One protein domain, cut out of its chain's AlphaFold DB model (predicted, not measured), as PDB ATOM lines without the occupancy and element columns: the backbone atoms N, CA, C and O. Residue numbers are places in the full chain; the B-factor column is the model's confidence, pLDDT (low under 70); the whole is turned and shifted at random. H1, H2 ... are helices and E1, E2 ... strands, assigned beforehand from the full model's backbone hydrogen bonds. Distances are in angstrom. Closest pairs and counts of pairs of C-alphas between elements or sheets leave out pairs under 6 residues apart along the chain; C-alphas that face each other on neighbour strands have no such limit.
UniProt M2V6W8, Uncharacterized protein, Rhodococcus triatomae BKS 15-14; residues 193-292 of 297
ATOM      1  N   ALA A 193     -12.994  22.362   4.590       87.88
ATOM      2  CA  ALA A 193     -13.050  23.084   5.865       87.88
ATOM      3  C   ALA A 193     -12.244  24.397   5.832       87.88
ATOM      4  O   ALA A 193     -12.729  25.439   6.275       87.88
ATOM      5  N   ARG A 194     -11.029  24.368   5.262       88.31
ATOM      6  CA  ARG A 194     -10.221  25.575   5.009       88.31
ATOM      7  C   ARG A 194     -10.997  26.585   4.156       88.31
ATOM      8  O   ARG A 194     -11.053  27.755   4.521       88.31
ATOM      9  N   ALA A 195     -11.606  26.144   3.053       88.88
ATOM     10  CA  ALA A 195     -12.375  27.007   2.153       88.88
ATOM     11  C   ALA A 195     -13.552  27.696   2.867       88.88
ATOM     12  O   ALA A 195     -13.750  28.900   2.718       88.88
ATOM     13  N   GLN A 196     -14.288  26.967   3.713       88.94
ATOM     14  CA  GLN A 196     -15.360  27.544   4.531       88.94
ATOM     15  C   GLN A 196     -14.839  28.663   5.449       88.94
ATOM     16  O   GLN A 196     -15.429  29.743   5.483       88.94
ATOM     17  N   LEU A 197     -13.709  28.454   6.138       87.56
ATOM     18  CA  LEU A 197     -13.101  29.475   7.004       87.56
ATOM     19  C   LEU A 197     -12.629  30.703   6.216       87.56
ATOM     20  O   LEU A 197     -12.959  31.830   6.585       87.56
ATOM     21  N   LEU A 198     -11.908  30.501   5.110       88.12
ATOM     22  CA  LEU A 198     -11.446  31.604   4.260       88.12
ATOM     23  C   LEU A 198     -12.612  32.396   3.664       88.12
ATOM     24  O   LEU A 198     -12.508  33.612   3.484       88.12
ATOM     25  N   ARG A 199     -13.746  31.739   3.397       91.56
ATOM     26  CA  ARG A 199     -14.956  32.429   2.952       91.56
ATOM     27  C   ARG A 199     -15.522  33.321   4.052       91.56
ATOM     28  O   ARG A 199     -15.842  34.472   3.772       91.56
ATOM     29  N   MET A 200     -15.609  32.839   5.295       89.62
ATOM     30  CA  MET A 200     -16.078  33.667   6.418       89.62
ATOM     31  C   MET A 200     -15.198  34.906   6.599       89.62
ATOM     32  O   MET A 200     -15.699  36.024   6.722       89.62
ATOM     33  N   GLU A 201     -13.882  34.721   6.537       88.81
ATOM     34  CA  GLU A 201     -12.915  35.813   6.590       88.81
ATOM     35  C   GLU A 201     -13.107  36.832   5.457       88.81
ATOM     36  O   GLU A 201     -13.091  38.044   5.685       88.81
ATOM     37  N   GLN A 202     -13.273  36.349   4.223       91.56
ATOM     38  CA  GLN A 202     -13.484  37.188   3.048       91.56
ATOM     39  C   GLN A 202     -14.766  38.015   3.166       91.56
ATOM     40  O   GLN A 202     -14.716  39.219   2.922       91.56
ATOM     41  N   LEU A 203     -15.879  37.420   3.602       91.00
ATOM     42  CA  LEU A 203     -17.148  38.133   3.778       91.00
ATOM     43  C   LEU A 203     -17.041  39.234   4.839       91.00
ATOM     44  O   LEU A 203     -17.493  40.356   4.615       91.00
ATOM     45  N   VAL A 204     -16.383  38.956   5.969       89.25
ATOM     46  CA  VAL A 204     -16.129  39.968   7.009       89.25
ATOM     47  C   VAL A 204     -15.317  41.134   6.439       89.25
ATOM     48  O   VAL A 204     -15.699  42.294   6.614       89.25
ATOM     49  N   ALA A 205     -14.237  40.843   5.711       88.44
ATOM     50  CA  ALA A 205     -13.401  41.869   5.094       88.44
ATOM     51  C   ALA A 205     -14.160  42.682   4.029       88.44
ATOM     52  O   ALA A 205     -14.067  43.908   4.015       88.44
ATOM     53  N   ALA A 206     -14.950  42.023   3.178       90.31
ATOM     54  CA  ALA A 206     -15.749  42.655   2.130       90.31
ATOM     55  C   ALA A 206     -16.830  43.588   2.701       90.31
ATOM     56  O   ALA A 206     -17.026  44.703   2.206       90.31
ATOM     57  N   CYS A 207     -17.490  43.171   3.784       89.06
ATOM     58  CA  CYS A 207     -18.473  43.986   4.495       89.06
ATOM     59  C   CYS A 207     -17.828  45.253   5.077       89.06
ATOM     60  O   CYS A 207     -18.327  46.358   4.856       89.06
ATOM     61  N   ILE A 208     -16.680  45.112   5.754       87.12
ATOM     62  CA  ILE A 208     -15.926  46.245   6.317       87.12
ATOM     63  C   ILE A 208     -15.452  47.193   5.208       87.12
ATOM     64  O   ILE A 208     -15.633  48.406   5.319       87.12
ATOM     65  N   ALA A 209     -14.894  46.661   4.117       88.19
ATOM     66  CA  ALA A 209     -14.424  47.451   2.976       88.19
ATOM     67  C   ALA A 209     -15.553  48.256   2.308       88.19
ATOM     68  O   ALA A 209     -15.319  49.349   1.794       88.19
ATOM     69  N   SER A 210     -16.784  47.749   2.371       86.75
ATOM     70  CA  SER A 210     -17.983  48.413   1.850       86.75
ATOM     71  C   SER A 210     -18.611  49.414   2.835       86.75
ATOM     72  O   SER A 210     -19.696  49.932   2.579       86.75
ATOM     73  N   GLY A 211     -17.955  49.701   3.966       82.44
ATOM     74  CA  GLY A 211     -18.450  50.628   4.990       82.44
ATOM     75  C   GLY A 211     -19.524  50.043   5.912       82.44
ATOM     76  O   GLY A 211     -20.178  50.795   6.639       82.44
ATOM     77  N   GLY A 212     -19.712  48.721   5.874       83.88
ATOM     78  CA  GLY A 212     -20.571  47.976   6.786       83.88
ATOM     79  C   GLY A 212     -19.898  47.679   8.127       83.88
ATOM     80  O   GLY A 212     -18.761  48.067   8.404       83.88
ATOM     81  N   ARG A 213     -20.624  46.965   8.984       81.69
ATOM     82  CA  ARG A 213     -20.126  46.447  10.259       81.69
ATOM     83  C   ARG A 213     -20.152  44.936  10.193       81.69
ATOM     84  O   ARG A 213     -21.217  44.352  10.034       81.69
ATOM     85  N   ALA A 214     -19.002  44.309  10.352       79.25
ATOM     86  CA  ALA A 214     -18.929  42.868  10.475       79.25
ATOM     87  C   ALA A 214     -18.345  42.492  11.829       79.25
ATOM     88  O   ALA A 214     -17.432  43.144  12.337       79.25
ATOM     89  N   SER A 215     -18.867  41.411  12.384       65.12
ATOM     90  CA  SER A 215     -18.186  40.641  13.408       65.12
ATOM     91  C   SER A 215     -18.065  39.224  12.879       65.12
ATOM     92  O   SER A 215     -19.074  38.594  12.565       65.12
ATOM     93  N   ALA A 216     -16.843  38.696  12.836       56.47
ATOM     94  CA  ALA A 216     -16.718  37.284  13.148       56.47
ATOM     95  C   ALA A 216     -17.208  37.184  14.594       56.47
ATOM     96  O   ALA A 216     -16.671  37.871  15.471       56.47
ATOM     97  N   GLU A 217     -18.284  36.446  14.849       52.50
ATOM     98  CA  GLU A 217     -18.648  36.148  16.230       52.50
ATOM     99  C   GLU A 217     -17.436  35.495  16.919       52.50
ATOM    100  O   GLU A 217     -16.439  35.135  16.286       52.50
ATOM    101  N   THR A 218     -17.488  35.259  18.227       57.06
ATOM    102  CA  THR A 218     -16.463  34.418  18.874       57.06
ATOM    103  C   THR A 218     -16.328  33.030  18.224       57.06
ATOM    104  O   THR A 218     -15.435  32.288  18.608       57.06
ATOM    105  N   ASN A 219     -17.193  32.684  17.265       67.31
ATOM    106  CA  ASN A 219     -17.142  31.551  16.363       67.31
ATOM    107  C   ASN A 219     -16.805  32.010  14.916       67.31
ATOM    108  O   ASN A 219     -17.624  32.673  14.283       67.31
ATOM    109  N   PRO A 220     -15.651  31.637  14.338       69.94
ATOM    110  CA  PRO A 220     -15.267  32.005  12.968       69.94
ATOM    111  C   PRO A 220     -15.945  31.156  11.886       69.94
ATOM    112  O   PRO A 220     -15.635  31.325  10.712       69.94
ATOM    113  N   LEU A 221     -16.821  30.217  12.258       77.19
ATOM    114  CA  LEU A 221     -17.704  29.546  11.302       77.19
ATOM    115  C   LEU A 221     -18.905  30.404  10.930       77.19
ATOM    116  O   LEU A 221     -19.673  30.000  10.072       77.19
ATOM    117  N   SER A 222     -19.094  31.547  11.586       82.25
ATOM    118  CA  SER A 222     -20.198  32.453  11.315       82.25
ATOM    119  C   SER A 222     -19.655  33.828  10.954       82.25
ATOM    120  O   SER A 222     -18.949  34.467  11.740       82.25
ATOM    121  N   ALA A 223     -19.983  34.290   9.751       86.31
ATOM    122  CA  ALA A 223     -19.763  35.667   9.340       86.31
ATOM    123  C   ALA A 223     -21.072  36.439   9.492       86.31
ATOM    124  O   ALA A 223     -21.982  36.277   8.680       86.31
ATOM    125  N   TYR A 224     -21.160  37.305  10.505       87.88
ATOM    126  CA  TYR A 224     -22.284  38.225  10.666       87.88
ATOM    127  C   TYR A 224     -21.918  39.603  10.111       87.88
ATOM    128  O   TYR A 224     -21.008  40.276  10.603       87.88
ATOM    129  N   CYS A 225     -22.629  40.019   9.066       87.31
ATOM    130  CA  CYS A 225     -22.362  41.222   8.290       87.31
ATOM    131  C   CYS A 225     -23.594  42.126   8.270       87.31
ATOM    132  O   CYS A 225     -24.643  41.756   7.754       87.31
ATOM    133  N   VAL A 226     -23.462  43.343   8.782       85.56
ATOM    134  CA  VAL A 226     -24.473  44.395   8.684       85.56
ATOM    135  C   VAL A 226     -24.024  45.382   7.623       85.56
ATOM    136  O   VAL A 226     -23.126  46.198   7.853       85.56
ATOM    137  N   VAL A 227     -24.649  45.307   6.455       77.56
ATOM    138  CA  VAL A 227     -24.340  46.206   5.343       77.56
ATOM    139  C   VAL A 227     -25.119  47.497   5.546       77.56
ATOM    140  O   VAL A 227     -26.350  47.482   5.626       77.56
ATOM    141  N   ALA A 228     -24.390  48.604   5.676       67.38
ATOM    142  CA  ALA A 228     -24.984  49.916   5.873       67.38
ATOM    143  C   ALA A 228     -25.573  50.432   4.554       67.38
ATOM    144  O   ALA A 228     -24.939  50.329   3.504       67.38
ATOM    145  N   VAL A 229     -26.776  51.009   4.605       64.62
ATOM    146  CA  VAL A 229     -27.380  51.675   3.430       64.62
ATOM    147  C   VAL A 229     -26.630  52.965   3.089       64.62
ATOM    148  O   VAL A 229     -26.496  53.320   1.919       64.62
ATOM    149  N   GLU A 230     -26.086  53.631   4.109       58.50
ATOM    150  CA  GLU A 230     -25.160  54.754   3.986       58.50
ATOM    151  C   GLU A 230     -23.821  54.371   4.642       58.50
ATOM    152  O   GLU A 230     -23.792  54.104   5.847       58.50
ATOM    153  N   PRO A 231     -22.701  54.337   3.894       58.84
ATOM    154  CA  PRO A 231     -21.400  53.973   4.451       58.84
ATOM    155  C   PRO A 231     -21.049  54.796   5.700       58.84
ATOM    156  O   PRO A 231     -21.064  56.027   5.666       58.84
ATOM    157  N   GLY A 232     -20.716  54.124   6.807       52.88
ATOM    158  CA  GLY A 232     -20.286  54.779   8.051       52.88
ATOM    159  C   GLY A 232     -21.395  55.370   8.939       52.88
ATOM    160  O   GLY A 232     -21.072  55.928   9.990       52.88
ATOM    161  N   HIS A 233     -22.678  55.221   8.588       51.94
ATOM    162  CA  HIS A 233     -23.811  55.702   9.390       51.94
ATOM    163  C   HIS A 233     -24.853  54.601   9.640       51.94
ATOM    164  O   HIS A 233     -25.254  53.888   8.728       51.94
ATOM    165  N   ILE A 234     -25.331  54.480  10.887       51.31
ATOM    166  CA  ILE A 234     -26.457  53.589  11.214       51.31
ATOM    167  C   ILE A 234     -27.738  54.289  10.779       51.31
ATOM    168  O   ILE A 234     -28.102  55.324  11.343       51.31
ATOM    169  N   THR A 235     -28.431  53.709   9.807       57.19
ATOM    170  CA  THR A 235     -29.685  54.262   9.290       57.19
ATOM    171  C   THR A 235     -30.803  53.224   9.339       57.19
ATOM    172  O   THR A 235     -30.581  52.024   9.513       57.19
ATOM    173  N   HIS A 236     -32.049  53.686   9.221       49.38
ATOM    174  CA  HIS A 236     -33.175  52.794   8.963       49.38
ATOM    175  C   HIS A 236     -32.983  52.157   7.576       49.38
ATOM    176  O   HIS A 236     -33.183  52.829   6.568       49.38
ATOM    177  N   GLY A 237     -32.609  50.875   7.530       58.12
ATOM    178  CA  GLY A 237     -32.425  50.122   6.283       58.12
ATOM    179  C   GLY A 237     -31.221  49.175   6.265       58.12
ATOM    180  O   GLY A 237     -31.151  48.338   5.364       58.12
ATOM    181  N   ASP A 238     -30.311  49.275   7.243       72.50
ATOM    182  CA  ASP A 238     -29.209  48.319   7.428       72.50
ATOM    183  C   ASP A 238     -29.745  46.877   7.379       72.50
ATOM    184  O   ASP A 238     -30.687  46.534   8.097       72.50
ATOM    185  N   THR A 239     -29.158  46.039   6.522       74.88
ATOM    186  CA  THR A 239     -29.618  44.657   6.323       74.88
ATOM    187  C   THR A 239     -28.591  43.685   6.905       74.88
ATOM    188  O   THR A 239     -27.466  43.620   6.395       74.88
ATOM    189  N   PRO A 240     -28.931  42.942   7.974       84.75
ATOM    190  CA  PRO A 240     -28.056  41.928   8.532       84.75
ATOM    191  C   PRO A 240     -28.094  40.663   7.676       84.75
ATOM    192  O   PRO A 240     -29.161  40.116   7.384       84.75
ATOM    193  N   HIS A 241     -26.907  40.185   7.334       88.12
ATOM    194  CA  HIS A 241     -26.670  38.896   6.715       88.12
ATOM    195  C   HIS A 241     -25.814  38.032   7.639       88.12
ATOM    196  O   HIS A 241     -24.869  38.528   8.253       88.12
ATOM    197  N   SER A 242     -26.108  36.739   7.693       88.69
ATOM    198  CA  SER A 242     -25.218  35.734   8.274       88.69
ATOM    199  C   SER A 242     -24.889  34.673   7.233       88.69
ATOM    200  O   SER A 242     -25.710  34.353   6.374       88.69
ATOM    201  N   ALA A 243     -23.671  34.150   7.299       90.00
ATOM    202  CA  ALA A 243     -23.252  32.972   6.558       90.00
ATOM    203  C   ALA A 243     -22.587  32.002   7.531       90.00
ATOM    204  O   ALA A 243     -21.737  32.428   8.313       90.00
ATOM    205  N   SER A 244     -22.960  30.726   7.491       88.19
ATOM    206  CA  SER A 244     -22.333  29.687   8.313       88.19
ATOM    207  C   SER A 244     -22.522  28.293   7.708       88.19
ATOM    208  O   SER A 244     -23.488  28.061   6.982       88.19
ATOM    209  N   PRO A 245     -21.625  27.325   7.952       85.94
ATOM    210  CA  PRO A 245     -21.930  25.932   7.662       85.94
ATOM    211  C   PRO A 245     -22.937  25.409   8.699       85.94
ATOM    212  O   PRO A 245     -22.877  25.783   9.871       85.94
ATOM    213  N   LEU A 246     -23.831  24.494   8.304       72.00
ATOM    214  CA  LEU A 246     -24.674  23.792   9.281       72.00
ATOM    215  C   LEU A 246     -23.791  23.036  10.276       72.00
ATOM    216  O   LEU A 246     -23.005  22.189   9.860       72.00
ATOM    217  N   GLY A 247     -23.953  23.316  11.570       62.09
ATOM    218  CA  GLY A 247     -23.150  22.750  12.653       62.09
ATOM    219  C   GLY A 247     -23.914  22.646  13.986       62.09
ATOM    220  O   GLY A 247     -25.143  22.758  13.996       62.09
ATOM    221  N   PRO A 248     -23.212  22.441  15.118       50.84
ATOM    222  CA  PRO A 248     -23.812  22.080  16.414       50.84
ATOM    223  C   PRO A 248     -24.788  23.093  17.013       50.84
ATOM    224  O   PRO A 248     -25.609  22.717  17.850       50.84
ATOM    225  N   GLU A 249     -24.766  24.349  16.569       49.59
ATOM    226  CA  GLU A 249     -25.734  25.360  17.010       49.59
ATOM    227  C   GLU A 249     -27.159  25.086  16.499       49.59
ATOM    228  O   GLU A 249     -28.123  25.483  17.150       49.59
ATOM    229  N   ASP A 250     -27.318  24.318  15.413       48.31
ATOM    230  CA  ASP A 250     -28.625  24.041  14.800       48.31
ATOM    231  C   ASP A 250     -29.240  22.695  15.242       48.31
ATOM    232  O   ASP A 250     -30.168  22.168  14.627       48.31
ATOM    233  N   SER A 251     -28.746  22.098  16.339       46.28
ATOM    234  CA  SER A 251     -29.243  20.861  16.996       46.28
ATOM    235  C   SER A 251     -29.312  19.576  16.144       46.28
ATOM    236  O   SER A 251     -29.647  18.512  16.667       46.28
ATOM    237  N   ARG A 252     -29.002  19.646  14.842       44.31
ATOM    238  CA  ARG A 252     -29.128  18.537  13.880       44.31
ATOM    239  C   ARG A 252     -27.807  17.845  13.540       44.31
ATOM    240  O   ARG A 252     -27.852  16.732  13.023       44.31
ATOM    241  N   PHE A 253     -26.661  18.468  13.820       50.12
ATOM    242  CA  PHE A 253     -25.335  17.939  13.478       50.12
ATOM    243  C   PHE A 253     -24.317  18.234  14.579       50.12
ATOM    244  O   PHE A 253     -24.168  19.384  14.959       50.12
ATOM    245  N   ASP A 254     -23.568  17.231  15.042       58.69
ATOM    246  CA  ASP A 254     -22.547  17.422  16.090       58.69
ATOM    247  C   ASP A 254     -21.312  18.211  15.600       58.69
ATOM    248  O   ASP A 254     -20.579  18.777  16.409       58.69
ATOM    249  N   MET A 255     -21.070  18.269  14.282       70.50
ATOM    250  CA  MET A 255     -19.952  18.984  13.646       70.50
ATOM    251  C   MET A 255     -20.356  19.526  12.263       70.50
ATOM    252  O   MET A 255     -21.197  18.904  11.605       70.50
ATOM    253  N   PRO A 256     -19.742  20.624  11.780       80.38
ATOM    254  CA  PRO A 256     -19.967  21.118  10.429       80.38
ATOM    255  C   PRO A 256     -19.553  20.123   9.345       80.38
ATOM    256  O   PRO A 256     -18.518  19.465   9.460       80.38
ATOM    257  N   ASN A 257     -20.332  20.037   8.262       85.88
ATOM    258  CA  ASN A 257     -19.935  19.269   7.081       85.88
ATOM    259  C   ASN A 257     -18.892  20.069   6.273       85.88
ATOM    260  O   ASN A 257     -19.263  21.068   5.653       85.88
ATOM    261  N   PRO A 258     -17.622  19.632   6.208       86.94
ATOM    262  CA  PRO A 258     -16.560  20.378   5.530       86.94
ATOM    263  C   PRO A 258     -16.721  20.441   4.005       86.94
ATOM    264  O   PRO A 258     -16.105  21.279   3.358       86.94
ATOM    265  N   LEU A 259     -17.530  19.550   3.427       88.19
ATOM    266  CA  LEU A 259     -17.864  19.531   1.999       88.19
ATOM    267  C   LEU A 259     -19.281  20.060   1.730       88.19
ATOM    268  O   LEU A 259     -19.788  19.933   0.619       88.19
ATOM    269  N   GLY A 260     -19.954  20.565   2.765       88.25
ATOM    270  CA  GLY A 260     -21.298  21.116   2.667       88.25
ATOM    271  C   GLY A 260     -21.301  22.580   2.217       88.25
ATOM    272  O   GLY A 260     -20.267  23.254   2.294       88.25
ATOM    273  N   PRO A 261     -22.468  23.084   1.784       91.56
ATOM    274  CA  PRO A 261     -22.637  24.495   1.483       91.56
ATOM    275  C   PRO A 261     -22.607  25.345   2.759       91.56
ATOM    276  O   PRO A 261     -22.752  24.849   3.882       91.56
ATOM    277  N   LEU A 262     -22.466  26.650   2.558       92.12
ATOM    278  CA  LEU A 262     -22.731  27.684   3.544       92.12
ATOM    279  C   LEU A 262     -24.187  28.122   3.428       92.12
ATOM    280  O   LEU A 262     -24.702  28.356   2.336       92.12
ATOM    281  N   TYR A 263     -24.837  28.244   4.571       91.50
ATOM    282  CA  TYR A 263     -26.226  28.630   4.713       91.50
ATOM    283  C   TYR A 263     -26.259  30.124   4.958       91.50
ATOM    284  O   TYR A 263     -25.579  30.635   5.847       91.50
ATOM    285  N   ILE A 264     -27.016  30.817   4.119       91.94
ATOM    286  CA  ILE A 264     -27.104  32.266   4.141       91.94
ATOM    287  C   ILE A 264     -28.437  32.648   4.744       91.94
ATOM    288  O   ILE A 264     -29.489  32.206   4.269       91.94
ATOM    289  N   GLU A 265     -28.406  33.518   5.744       90.94
ATOM    290  CA  GLU A 265     -29.610  34.106   6.304       90.94
ATOM    291  C   GLU A 265     -29.617  35.619   6.150       90.94
ATOM    292  O   GLU A 265     -28.585  36.291   6.086       90.94
ATOM    293  N   ARG A 266     -30.831  36.159   6.109       87.94
ATOM    294  CA  ARG A 266     -31.112  37.583   6.205       87.94
ATOM    295  C   ARG A 266     -32.255  37.773   7.183       87.94
ATOM    296  O   ARG A 266     -33.290  37.124   7.048       87.94
ATOM    297  N   ASP A 267     -32.067  38.653   8.161       82.12
ATOM    298  CA  ASP A 267     -33.061  38.903   9.217       82.12
ATOM    299  C   ASP A 267     -33.546  37.605   9.912       82.12
ATOM    300  O   ASP A 267     -34.734  37.445  10.204       82.12
ATOM    301  N   GLY A 268     -32.634  36.645  10.125       79.12
ATOM    302  CA  GLY A 268     -32.927  35.341  10.740       79.12
ATOM    303  C   GLY A 268     -33.769  34.396   9.875       79.12
ATOM    304  O   GLY A 268     -34.402  33.476  10.393       79.12
ATOM    305  N   LYS A 269     -33.852  34.646   8.564       86.06
ATOM    306  CA  LYS A 269     -34.504  33.759   7.597       86.06
ATOM    307  C   LYS A 269     -33.477  33.241   6.610       86.06
ATOM    308  O   LYS A 269     -32.779  34.041   5.993       86.06
ATOM    309  N   SER A 270     -33.454  31.928   6.404       89.81
ATOM    310  CA  SER A 270     -32.663  31.315   5.337       89.81
ATOM    311  C   SER A 270     -33.081  31.875   3.971       89.81
ATOM    312  O   SER A 270     -34.269  31.903   3.633       89.81
ATOM    313  N   ILE A 271     -32.097  32.353   3.212       91.56
ATOM    314  CA  ILE A 271     -32.257  32.932   1.871       91.56
ATOM    315  C   ILE A 271     -31.433  32.211   0.800       91.56
ATOM    316  O   ILE A 271     -31.591  32.517  -0.380       91.56
ATOM    317  N   GLY A 272     -30.586  31.250   1.176       90.12
ATOM    318  CA  GLY A 272     -29.839  30.443   0.218       90.12
ATOM    319  C   GLY A 272     -28.851  29.474   0.856       90.12
ATOM    320  O   GLY A 272     -28.543  29.563   2.044       90.12
ATOM    321  N   GLU A 273     -28.347  28.572   0.022       94.25
ATOM    322  CA  GLU A 273     -27.251  27.648   0.309       94.25
ATOM    323  C   GLU A 273     -26.235  27.791  -0.825       94.25
ATOM    324  O   GLU A 273     -26.607  27.664  -1.993       94.25
ATOM    325  N   LEU A 274     -24.980  28.096  -0.500       94.31
ATOM    326  CA  LEU A 274     -23.945  28.425  -1.481       94.31
ATOM    327  C   LEU A 274     -22.674  27.617  -1.244       94.31
ATOM    328  O   LEU A 274     -22.262  27.404  -0.103       94.31
ATOM    329  N   ASP A 275     -22.022  27.191  -2.323       91.81
ATOM    330  CA  ASP A 275     -20.673  26.634  -2.237       91.81
ATOM    331  C   ASP A 275     -19.697  27.732  -1.763       91.81
ATOM    332  O   ASP A 275     -19.786  28.862  -2.253       91.81
ATOM    333  N   PRO A 276     -18.754  27.452  -0.839       91.12
ATOM    334  CA  PRO A 276     -17.758  28.430  -0.407       91.12
ATOM    335  C   PRO A 276     -16.944  29.074  -1.532       91.12
ATOM    336  O   PRO A 276     -16.364  30.125  -1.295       91.12
ATOM    337  N   ALA A 277     -16.864  28.491  -2.726       89.94
ATOM    338  CA  ALA A 277     -16.169  29.058  -3.879       89.94
ATOM    339  C   ALA A 277     -17.083  29.843  -4.850       89.94
ATOM    340  O   ALA A 277     -16.580  30.413  -5.816       89.94
ATOM    341  N   ASP A 278     -18.401  29.901  -4.621       92.88
ATOM    342  CA  ASP A 278     -19.372  30.509  -5.547       92.88
ATOM    343  C   ASP A 278     -19.509  32.036  -5.375       92.88
ATOM    344  O   ASP A 278     -20.524  32.542  -4.893       92.88
ATOM    345  N   ASP A 279     -18.479  32.788  -5.779       92.31
ATOM    346  CA  ASP A 279     -18.463  34.263  -5.713       92.31
ATOM    347  C   ASP A 279     -19.694  34.915  -6.370       92.31
ATOM    348  O   ASP A 279     -20.236  35.900  -5.863       92.31
ATOM    349  N   GLU A 280     -20.159  34.353  -7.486       93.56
ATOM    350  CA  GLU A 280     -21.320  34.856  -8.218       93.56
ATOM    351  C   GLU A 280     -22.621  34.620  -7.444       93.56
ATOM    352  O   GLU A 280     -23.452  35.526  -7.340       93.56
ATOM    353  N   GLY A 281     -22.782  33.436  -6.852       94.06
ATOM    354  CA  GLY A 281     -23.902  33.119  -5.972       94.06
ATOM    355  C   GLY A 281     -23.945  34.021  -4.740       94.06
ATOM    356  O   GLY A 281     -25.010  34.546  -4.399       94.06
ATOM    357  N   PHE A 282     -22.792  34.285  -4.115       94.00
ATOM    358  CA  PHE A 282     -22.696  35.204  -2.975       94.00
ATOM    359  C   PHE A 282     -23.138  36.619  -3.351       94.00
ATOM    360  O   PHE A 282     -23.954  37.219  -2.644       94.00
ATOM    361  N   ALA A 283     -22.688  37.131  -4.496       93.00
ATOM    362  CA  ALA A 283     -23.102  38.444  -4.965       93.00
ATOM    363  C   ALA A 283     -24.588  38.508  -5.342       93.00
ATOM    364  O   ALA A 283     -25.250  39.510  -5.062       93.00
ATOM    365  N   ALA A 284     -25.140  37.440  -5.918       92.69
ATOM    366  CA  ALA A 284     -26.556  37.367  -6.262       92.69
ATOM    367  C   ALA A 284     -27.473  37.307  -5.026       92.69
ATOM    368  O   ALA A 284     -28.549  37.906  -5.032       92.69
ATOM    369  N   VAL A 285     -27.063  36.593  -3.970       91.38
ATOM    370  CA  VAL A 285     -27.879  36.361  -2.763       91.38
ATOM    371  C   VAL A 285     -27.698  37.463  -1.716       91.38
ATOM    372  O   VAL A 285     -28.677  37.932  -1.135       91.38
ATOM    373  N   MET A 286     -26.455  37.876  -1.456       90.00
ATOM    374  CA  MET A 286     -26.121  38.847  -0.405       90.00
ATOM    375  C   MET A 286     -25.881  40.257  -0.955       90.00
ATOM    376  O   MET A 286     -26.085  41.228  -0.228       90.00
ATOM    377  N   GLY A 287     -25.492  40.384  -2.225       89.88
ATOM    378  CA  GLY A 287     -25.261  41.655  -2.912       89.88
ATOM    379  C   GLY A 287     -23.813  41.872  -3.365       89.88
ATOM    380  O   GLY A 287     -22.877  41.218  -2.905       89.88
ATOM    381  N   GLU A 288     -23.631  42.864  -4.242       91.00
ATOM    382  CA  GLU A 288     -22.350  43.230  -4.877       91.00
ATOM    383  C   GLU A 288     -21.215  43.546  -3.895       91.00
ATOM    384  O   GLU A 288     -20.043  43.396  -4.230       91.00
ATOM    385  N   TRP A 289     -21.543  43.953  -2.666       89.94
ATOM    386  CA  TRP A 289     -20.555  44.247  -1.624       89.94
ATOM    387  C   TRP A 289     -19.645  43.047  -1.329       89.94
ATOM    388  O   TRP A 289     -18.488  43.235  -0.963       89.94
ATOM    389  N   THR A 290     -20.131  41.819  -1.539       92.44
ATOM    390  CA  THR A 290     -19.339  40.592  -1.367       92.44
ATOM    391  C   THR A 290     -18.139  40.528  -2.312       92.44
ATOM    392  O   THR A 290     -17.179  39.837  -1.998       92.44
ATOM    393  N   ARG A 291     -18.130  41.288  -3.417       92.31
ATOM    394  CA  ARG A 291     -17.003  41.372  -4.361       92.31
ATOM    395  C   ARG A 291     -15.971  42.445  -4.009       92.31
ATOM    396  O   ARG A 291     -14.966  42.563  -4.703       92.31
ATOM    397  N   ALA A 292     -16.187  43.233  -2.952       89.69
ATOM    398  CA  ALA A 292     -15.251  44.287  -2.552       89.69
ATOM    399  C   ALA A 292     -13.858  43.746  -2.179       89.69
ATOM    400  O   ALA A 292     -12.868  44.472  -2.263       89.69
TER     401      ALA A 292
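Overview. This is residues 193 to 292 of the 297 residues of an uncharacterized protein of Rhodococcus triatomae BKS 15-14 (UniProt M2V6W8). A twisted sheet of five strands has two helices on one face, long H1 running along E1 and E2 and shorter H2 covering E4, while little H3, not on the sheet, touches both H1 and H2. The long loops E2 to E3 and E3 to E4 reach out at opposite ends of the long axis. The printed part has 100 residues, in the order H1 E1 E2 E3 E4 E5 H2 H3, of mixed class. The sheet, order E1 E2 E3 E4 E5, is antiparallel; the whole is compact, with a radius of gyration of the C-alphas of 12.9 A and spans of 39 by 24 by 23 A.

Along the chain. Find C-alpha 193 at (-13.050, 23.084, 5.865); from there H1 runs 24.6 A to residue 209. Next come E1, 213 to 216, E2, 223 to 227, and E3, 239 to 245, 20.3 A long. E4, 262 to 266, and E5, 269 to 274, precede H2, 279 to 286, and H3, 288 to 291, ending at C-alpha 291 (-17.003, 41.372, -4.361).

Arrangement. The strands form a meander, each the antiparallel neighbour of the one before. Look for N 213 and O 226 at 2.9 A, N 225 and O 241 at 2.8 A, N 263 and O 244 at 2.8 A, and N 262 and O 274 at 2.8 A. H1 and H2 lie on the same face, two layers with the sheet, at heights of 7.8 A and 9.4 A. H3 touches H1, C-alphas 206 and 290 closest at 5.4 A, and H2, C-alphas 283 and 290 closest at 5.6 A. In H1 and H2 every O i to N i+4 pair is within hydrogen-bond range; H3 is too short for one.

Size, cuts and confidence. C-alphas 230 and 254, the farthest apart, are 39.3 A apart. The printed part has no cut. Confidence is under 70 at residues 215 to 220, 228 to 237 and 247 to 254.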